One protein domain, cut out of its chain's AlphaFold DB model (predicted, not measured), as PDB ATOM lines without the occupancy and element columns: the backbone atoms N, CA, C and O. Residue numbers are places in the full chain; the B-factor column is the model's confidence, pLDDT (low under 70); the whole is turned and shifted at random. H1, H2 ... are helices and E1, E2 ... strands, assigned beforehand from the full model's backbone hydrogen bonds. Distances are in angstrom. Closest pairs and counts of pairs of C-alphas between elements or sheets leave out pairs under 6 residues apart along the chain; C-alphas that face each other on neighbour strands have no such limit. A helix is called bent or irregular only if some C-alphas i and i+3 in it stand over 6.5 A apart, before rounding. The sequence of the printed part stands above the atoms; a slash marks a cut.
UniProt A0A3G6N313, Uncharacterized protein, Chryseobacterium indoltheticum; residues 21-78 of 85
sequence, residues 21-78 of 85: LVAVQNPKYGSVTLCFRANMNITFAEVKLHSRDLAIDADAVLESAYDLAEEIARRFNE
ATOM      1  N   LEU A  21      57.060  45.857 113.922       90.12
ATOM      2  CA  LEU A  21      56.414  46.052 115.209       90.12
ATOM      3  C   LEU A  21      57.325  46.839 116.146       90.12
ATOM      4  O   LEU A  21      58.508  46.526 116.268       90.12
ATOM      5  N   VAL A  22      56.765  47.811 116.859       92.38
ATOM      6  CA  VAL A  22      57.475  48.595 117.872       92.38
ATOM      7  C   VAL A  22      56.670  48.662 119.165       92.38
ATOM      8  O   VAL A  22      55.441  48.745 119.145       92.38
ATOM      9  N   ALA A  23      57.373  48.646 120.295       93.44
ATOM     10  CA  ALA A  23      56.796  48.881 121.611       93.44
ATOM     11  C   ALA A  23      56.920  50.367 121.974       93.44
ATOM     12  O   ALA A  23      57.992  50.958 121.856       93.44
ATOM     13  N   VAL A  24      55.826  50.983 122.417       91.88
ATOM     14  CA  VAL A  24      55.780  52.393 122.822       91.88
ATOM     15  C   VAL A  24      55.246  52.478 124.243       91.88
ATOM     16  O   VAL A  24      54.098  52.123 124.506       91.88
ATOM     17  N   GLN A  25      56.073  52.955 125.171       91.50
ATOM     18  CA  GLN A  25      55.634  53.186 126.545       91.50
ATOM     19  C   GLN A  25      54.618  54.324 126.599       91.50
ATOM     20  O   GLN A  25      54.794  55.370 125.971       91.50
ATOM     21  N   ASN A  26      53.585  54.146 127.414       88.31
ATOM     22  CA  ASN A  26      52.594  55.164 127.710       88.31
ATOM     23  C   ASN A  26      52.502  55.382 129.231       88.31
ATOM     24  O   ASN A  26      51.547  54.933 129.872       88.31
ATOM     25  N   PRO A  27      53.486  56.087 129.831       84.31
ATOM     26  CA  PRO A  27      53.609  56.204 131.286       84.31
ATOM     27  C   PRO A  27      52.361  56.792 131.945       84.31
ATOM     28  O   PRO A  27      51.971  56.389 133.033       84.31
ATOM     29  N   LYS A  28      51.668  57.697 131.241       82.12
ATOM     30  CA  LYS A  28      50.435  58.332 131.721       82.12
ATOM     31  C   LYS A  28      49.332  57.321 132.059       82.12
ATOM     32  O   LYS A  28      48.514  57.605 132.929       82.12
ATOM     33  N   TYR A  29      49.282  56.194 131.352       79.94
ATOM     34  CA  TYR A  29      48.255  55.167 131.535       79.94
ATOM     35  C   TYR A  29      48.811  53.865 132.120       79.94
ATOM     36  O   TYR A  29      48.055  52.906 132.261       79.94
ATOM     37  N   GLY A  30      50.102  53.823 132.476       84.38
ATOM     38  CA  GLY A  30      50.717  52.616 133.032       84.38
ATOM     39  C   GLY A  30      50.789  51.446 132.056       84.38
ATOM     40  O   GLY A  30      50.850  50.292 132.476       84.38
ATOM     41  N   SER A  31      50.730  51.723 130.756       88.56
ATOM     42  CA  SER A  31      50.624  50.699 129.725       88.56
ATOM     43  C   SER A  31      51.692  50.856 128.658       88.56
ATOM     44  O   SER A  31      52.308  51.913 128.495       88.56
ATOM     45  N   VAL A  32      51.927  49.776 127.922       91.44
ATOM     46  CA  VAL A  32      52.800  49.775 126.753       91.44
ATOM     47  C   VAL A  32      51.966  49.386 125.554       91.44
ATOM     48  O   VAL A  32      51.275  48.372 125.554       91.44
ATOM     49  N   THR A  33      52.000  50.217 124.527       92.94
ATOM     50  CA  THR A  33      51.257  49.991 123.298       92.94
ATOM     51  C   THR A  33      52.166  49.325 122.281       92.94
ATOM     52  O   THR A  33      53.271  49.799 122.019       92.94
ATOM     53  N   LEU A  34      51.697  48.230 121.698       91.38
ATOM     54  CA  LEU A  34      52.336  47.617 120.551       91.38
ATOM     55  C   LEU A  34      51.754  48.236 119.276       91.38
ATOM     56  O   LEU A  34      50.531  48.289 119.081       91.38
ATOM     57  N   CYS A  35      52.645  48.721 118.418       90.56
ATOM     58  CA  CYS A  35      52.290  49.461 117.219       90.56
ATOM     59  C   CYS A  35      52.972  48.879 115.988       90.56
ATOM     60  O   CYS A  35      54.140  48.499 116.033       90.56
ATOM     61  N   PHE A  36      52.269  48.910 114.864       87.88
ATOM     62  CA  PHE A  36      52.886  48.779 113.556       87.88
ATOM     63  C   PHE A  36      53.517  50.110 113.158       87.88
ATOM     64  O   PHE A  36      52.868  51.163 113.204       87.88
ATOM     65  N   ARG A  37      54.793  50.072 112.778       84.69
ATOM     66  CA  ARG A  37      55.545  51.244 112.346       84.69
ATOM     67  C   ARG A  37      55.036  51.707 110.983       84.69
ATOM     68  O   ARG A  37      55.143  50.995 109.990       84.69
ATOM     69  N   ALA A  38      54.504  52.921 110.946       78.62
ATOM     70  CA  ALA A  38      54.020  53.595 109.744       78.62
ATOM     71  C   ALA A  38      54.181  55.118 109.915       78.62
ATOM     72  O   ALA A  38      54.707  55.576 110.929       78.62
ATOM     73  N   ASN A  39      53.715  55.924 108.952       76.25
ATOM     74  CA  ASN A  39      53.739  57.395 109.067       76.25
ATOM     75  C   ASN A  39      53.015  57.902 110.327       76.25
ATOM     76  O   ASN A  39      53.421  58.895 110.927       76.25
ATOM     77  N   MET A  40      51.965  57.197 110.741       72.75
ATOM     78  CA  MET A  40      51.389  57.272 112.076       72.75
ATOM     79  C   MET A  40      51.411  55.855 112.630       72.75
ATOM     80  O   MET A  40      50.775  54.983 112.048       72.75
ATOM     81  N   ASN A  41      52.162  55.618 113.708       79.38
ATOM     82  CA  ASN A  41      52.209  54.310 114.358       79.38
ATOM     83  C   ASN A  41      50.783  53.816 114.636       79.38
ATOM     84  O   ASN A  41      50.034  54.464 115.369       79.38
ATOM     85  N   ILE A  42      50.415  52.686 114.032       83.12
ATOM     86  CA  ILE A  42      49.070  52.126 114.152       83.12
ATOM     87  C   ILE A  42      49.075  51.183 115.344       83.12
ATOM     88  O   ILE A  42      49.732  50.143 115.326       83.12
ATOM     89  N   THR A  43      48.355  51.559 116.394       85.88
ATOM     90  CA  THR A  43      48.161  50.717 117.573       85.88
ATOM     91  C   THR A  43      47.372  49.464 117.216       85.88
ATOM     92  O   THR A  43      46.301  49.571 116.624       85.88
ATOM     93  N   PHE A  44      47.861  48.292 117.628       83.69
ATOM     94  CA  PHE A  44      47.118  47.036 117.464       83.69
ATOM     95  C   PHE A  44      46.856  46.304 118.786       83.69
ATOM     96  O   PHE A  44      45.874  45.572 118.885       83.69
ATOM     97  N   ALA A  45      47.708  46.486 119.801       87.81
ATOM     98  CA  ALA A  45      47.538  45.847 121.102       87.81
ATOM     99  C   ALA A  45      48.124  46.689 122.240       87.81
ATOM    100  O   ALA A  45      48.966  47.562 122.031       87.81
ATOM    101  N   GLU A  46      47.688  46.388 123.459       91.62
ATOM    102  CA  GLU A  46      48.176  46.992 124.695       91.62
ATOM    103  C   GLU A  46      48.649  45.901 125.664       91.62
ATOM    104  O   GLU A  46      47.994  44.871 125.832       91.62
ATOM    105  N   VAL A  47      49.789  46.142 126.310       90.62
ATOM    106  CA  VAL A  47      50.345  45.328 127.388       90.62
ATOM    107  C   VAL A  47      50.174  46.094 128.698       90.62
ATOM    108  O   VAL A  47      50.739  47.175 128.881       90.62
ATOM    109  N   LYS A  48      49.388  45.519 129.614       90.00
ATOM    110  CA  LYS A  48      49.121  46.057 130.953       90.00
ATOM    111  C   LYS A  48      49.364  44.962 131.993       90.00
ATOM    112  O   LYS A  48      48.752  43.899 131.922       90.00
ATOM    113  N   LEU A  49      50.247  45.225 132.961       88.06
ATOM    114  CA  LEU A  49      50.629  44.264 134.010       88.06
ATOM    115  C   LEU A  49      50.069  44.599 135.402       88.06
ATOM    116  O   LEU A  49      50.394  43.932 136.380       88.06
ATOM    117  N   HIS A  50      49.202  45.604 135.505       83.81
ATOM    118  CA  HIS A  50      48.545  45.989 136.751       83.81
ATOM    119  C   HIS A  50      47.018  45.917 136.601       83.81
ATOM    120  O   HIS A  50      46.461  46.235 135.551       83.81
ATOM    121  N   SER A  51      46.328  45.484 137.659       78.12
ATOM    122  CA  SER A  51      44.858  45.388 137.688       78.12
ATOM    123  C   SER A  51      44.193  46.544 138.429       78.12
ATOM    124  O   SER A  51      43.026  46.845 138.190       78.12
ATOM    125  N   ARG A  52      44.927  47.190 139.338       73.00
ATOM    126  CA  ARG A  52      44.485  48.375 140.069       73.00
ATOM    127  C   ARG A  52      44.969  49.602 139.315       73.00
ATOM    128  O   ARG A  52      46.143  49.679 138.966       73.00
ATOM    129  N   ASP A  53      44.091  50.571 139.094       72.25
ATOM    130  CA  ASP A  53      44.437  51.828 138.414       72.25
ATOM    131  C   ASP A  53      45.155  52.823 139.355       72.25
ATOM    132  O   ASP A  53      44.978  54.037 139.266       72.25
ATOM    133  N   LEU A  54      45.955  52.310 140.298       80.25
ATOM    134  CA  LEU A  54      46.826  53.124 141.139       80.25
ATOM    135  C   LEU A  54      48.122  53.412 140.379       80.25
ATOM    136  O   LEU A  54      48.781  52.490 139.903       80.25
ATOM    137  N   ALA A  55      48.519  54.685 140.326       78.06
ATOM    138  CA  ALA A  55      49.727  55.117 139.621       78.06
ATOM    139  C   ALA A  55      51.005  54.422 140.131       78.06
ATOM    140  O   ALA A  55      51.856  54.046 139.338       78.06
ATOM    141  N   ILE A  56      51.100  54.167 141.440       83.94
ATOM    142  CA  ILE A  56      52.247  53.468 142.047       83.94
ATOM    143  C   ILE A  56      52.388  52.035 141.516       83.94
ATOM    144  O   ILE A  56      53.500  51.591 141.243       83.94
ATOM    145  N   ASP A  57      51.271  51.318 141.368       83.62
ATOM    146  CA  ASP A  57      51.285  49.938 140.875       83.62
ATOM    147  C   ASP A  57      51.644  49.903 139.383       83.62
ATOM    148  O   ASP A  57      52.361  49.009 138.944       83.62
ATOM    149  N   ALA A  58      51.172  50.893 138.618       83.38
ATOM    150  CA  ALA A  58      51.503  51.079 137.210       83.38
ATOM    151  C   ALA A  58      52.997  51.373 136.992       83.38
ATOM    152  O   ALA A  58      53.643  50.693 136.194       83.38
ATOM    153  N   ASP A  59      53.558  52.335 137.726       85.44
ATOM    154  CA  ASP A  59      54.968  52.727 137.606       85.44
ATOM    155  C   ASP A  59      55.909  51.568 137.964       85.44
ATOM    156  O   ASP A  59      56.937  51.378 137.316       85.44
ATOM    157  N   ALA A  60      55.535  50.748 138.952       89.56
ATOM    158  CA  ALA A  60      56.334  49.608 139.394       89.56
ATOM    159  C   ALA A  60      56.465  48.492 138.344       89.56
ATOM    160  O   ALA A  60      57.411  47.709 138.411       89.56
ATOM    161  N   VAL A  61      55.521  48.388 137.400       90.94
ATOM    162  CA  VAL A  61      55.482  47.302 136.402       90.94
ATOM    163  C   VAL A  61      55.681  47.782 134.967       90.94
ATOM    164  O   VAL A  61      55.741  46.950 134.063       90.94
ATOM    165  N   LEU A  62      55.778  49.096 134.736       90.69
ATOM    166  CA  LEU A  62      55.860  49.677 133.394       90.69
ATOM    167  C   LEU A  62      57.094  49.195 132.623       90.69
ATOM    168  O   LEU A  62      56.988  48.874 131.441       90.69
ATOM    169  N   GLU A  63      58.243  49.105 133.292       92.75
ATOM    170  CA  GLU A  63      59.485  48.605 132.691       92.75
ATOM    171  C   GLU A  63      59.351  47.128 132.301       92.75
ATOM    172  O   GLU A  63      59.575  46.766 131.154       92.75
ATOM    173  N   SER A  64      58.835  46.285 133.201       92.94
ATOM    174  CA  SER A  64      58.588  44.871 132.889       92.94
ATOM    175  C   SER A  64      57.544  44.674 131.782       92.94
ATOM    176  O   SER A  64      57.640  43.735 130.991       92.94
ATOM    177  N   ALA A  65      56.537  45.550 131.709       92.56
ATOM    178  CA  ALA A  65      55.567  45.553 130.618       92.56
ATOM    179  C   ALA A  65      56.229  45.938 129.287       92.56
ATOM    180  O   ALA A  65      55.869  45.387 128.246       92.56
ATOM    181  N   TYR A  66      57.204  46.848 129.325       94.44
ATOM    182  CA  TYR A  66      57.983  47.247 128.160       94.44
ATOM    183  C   TYR A  66      58.902  46.130 127.677       94.44
ATOM    184  O   TYR A  66      58.840  45.806 126.496       94.44
ATOM    185  N   ASP A  67      59.647  45.477 128.566       95.50
ATOM    186  CA  ASP A  67      60.519  44.349 128.211       95.50
ATOM    187  C   ASP A  67      59.726  43.214 127.544       95.50
ATOM    188  O   ASP A  67      60.141  42.636 126.536       95.50
ATOM    189  N   LEU A  68      58.533  42.914 128.073       94.69
ATOM    190  CA  LEU A  68      57.633  41.930 127.477       94.69
ATOM    191  C   LEU A  68      57.172  42.359 126.077       94.69
ATOM    192  O   LEU A  68      57.157  41.545 125.152       94.69
ATOM    193  N   ALA A  69      56.782  43.623 125.917       94.12
ATOM    194  CA  ALA A  69      56.347  44.168 124.638       94.12
ATOM    195  C   ALA A  69      57.489  44.190 123.606       94.12
ATOM    196  O   ALA A  69      57.272  43.859 122.440       94.12
ATOM    197  N   GLU A  70      58.707  44.528 124.025       95.12
ATOM    198  CA  GLU A  70      59.897  44.535 123.179       95.12
ATOM    199  C   GLU A  70      60.251  43.120 122.708       95.12
ATOM    200  O   GLU A  70      60.508  42.914 121.524       95.12
ATOM    201  N   GLU A  71      60.161  42.118 123.583       94.62
ATOM    202  CA  GLU A  71      60.384  40.720 123.209       94.62
ATOM    203  C   GLU A  71      59.324  40.206 122.218       94.62
ATOM    204  O   GLU A  71      59.650  39.478 121.276       94.62
ATOM    205  N   ILE A  72      58.057  40.609 122.382       91.62
ATOM    206  CA  ILE A  72      56.987  40.316 121.412       91.62
ATOM    207  C   ILE A  72      57.309  40.963 120.060       91.62
ATOM    208  O   ILE A  72      57.236  40.291 119.029       91.62
ATOM    209  N   ALA A  73      57.693  42.241 120.061       91.94
ATOM    210  CA  ALA A  73      58.054  42.974 118.854       91.94
ATOM    211  C   ALA A  73      59.259  42.355 118.147       91.94
ATOM    212  O   ALA A  73      59.216  42.130 116.939       91.94
ATOM    213  N   ARG A  74      60.295  41.984 118.898       91.81
ATOM    214  CA  ARG A  74      61.481  41.308 118.377       91.81
ATOM    215  C   ARG A  74      61.126  39.997 117.685       91.81
ATOM    216  O   ARG A  74      61.491  39.811 116.530       91.81
ATOM    217  N   ARG A  75      60.364  39.122 118.347       90.00
ATOM    218  CA  ARG A  75      59.943  37.834 117.764       90.00
ATOM    219  C   ARG A  75      59.064  38.009 116.535       90.00
ATOM    220  O   ARG A  75      59.199  37.241 115.588       90.00
ATOM    221  N   PHE A  76      58.182  39.008 116.546       87.31
ATOM    222  CA  PHE A  76      57.388  39.348 115.372       87.31
ATOM    223  C   PHE A  76      58.291  39.797 114.224       87.31
ATOM    224  O   PHE A  76      58.172  39.268 113.136       87.31
ATOM    225  N   ASN A  77      59.244  40.697 114.465       86.62
ATOM    226  CA  ASN A  77      60.122  41.237 113.424       86.62
ATOM    227  C   ASN A  77      61.129  40.208 112.880       86.62
ATOM    228  O   ASN A  77      61.525  40.278 111.709       86.62
ATOM    229  N   GLU A  78      61.544  39.252 113.714       85.94
ATOM    230  CA  GLU A  78      62.369  38.104 113.324       85.94
ATOM    231  C   GLU A  78      61.596  37.107 112.436       85.94
ATOM    232  O   GLU A  78      62.213  36.356 111.683       85.94
TER     233      GLU A  78
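Overview. This is residues 21 to 78 of the 85 residues of an uncharacterized protein of Chryseobacterium indoltheticum (UniProt A0A3G6N313). A long, kinked helix, H1, covers one face of a strongly twisted meander, E1 - E2 - E3, each strand antiparallel to the one before. The 58 printed residues include three strands, then one helix, in two layers of mixed class. The whole is compact, radius of gyration of the C-alphas 11.4 A, spanning 33 by 22 by 13 A.

Along the chain. E1, residues 21 to 26, begins at C-alpha 21 (56.414, 46.052, 115.209). E2 is residues 31 to 36, E3 42 to 47. H1, residues 55 to 78, is 33.8 A long, ending at C-alpha 78 (62.369, 38.104, 113.324), and irregular: C-alphas 60 and 63 are 7.5 A apart.

Arrangement. Within hydrogen-bond range, each 2.8 A, are N 24 and O 33 of hairpin E1 and E2, and N 34 and O 45 of hairpin E2 and E3. H1 is on the sheet, over E1 and E2, at a height of 7.2 A. 17 of its 20 O i to N i+4 pairs are within range.

Size, cuts and confidence. The printed part has no cut and no residue with pLDDT under 70.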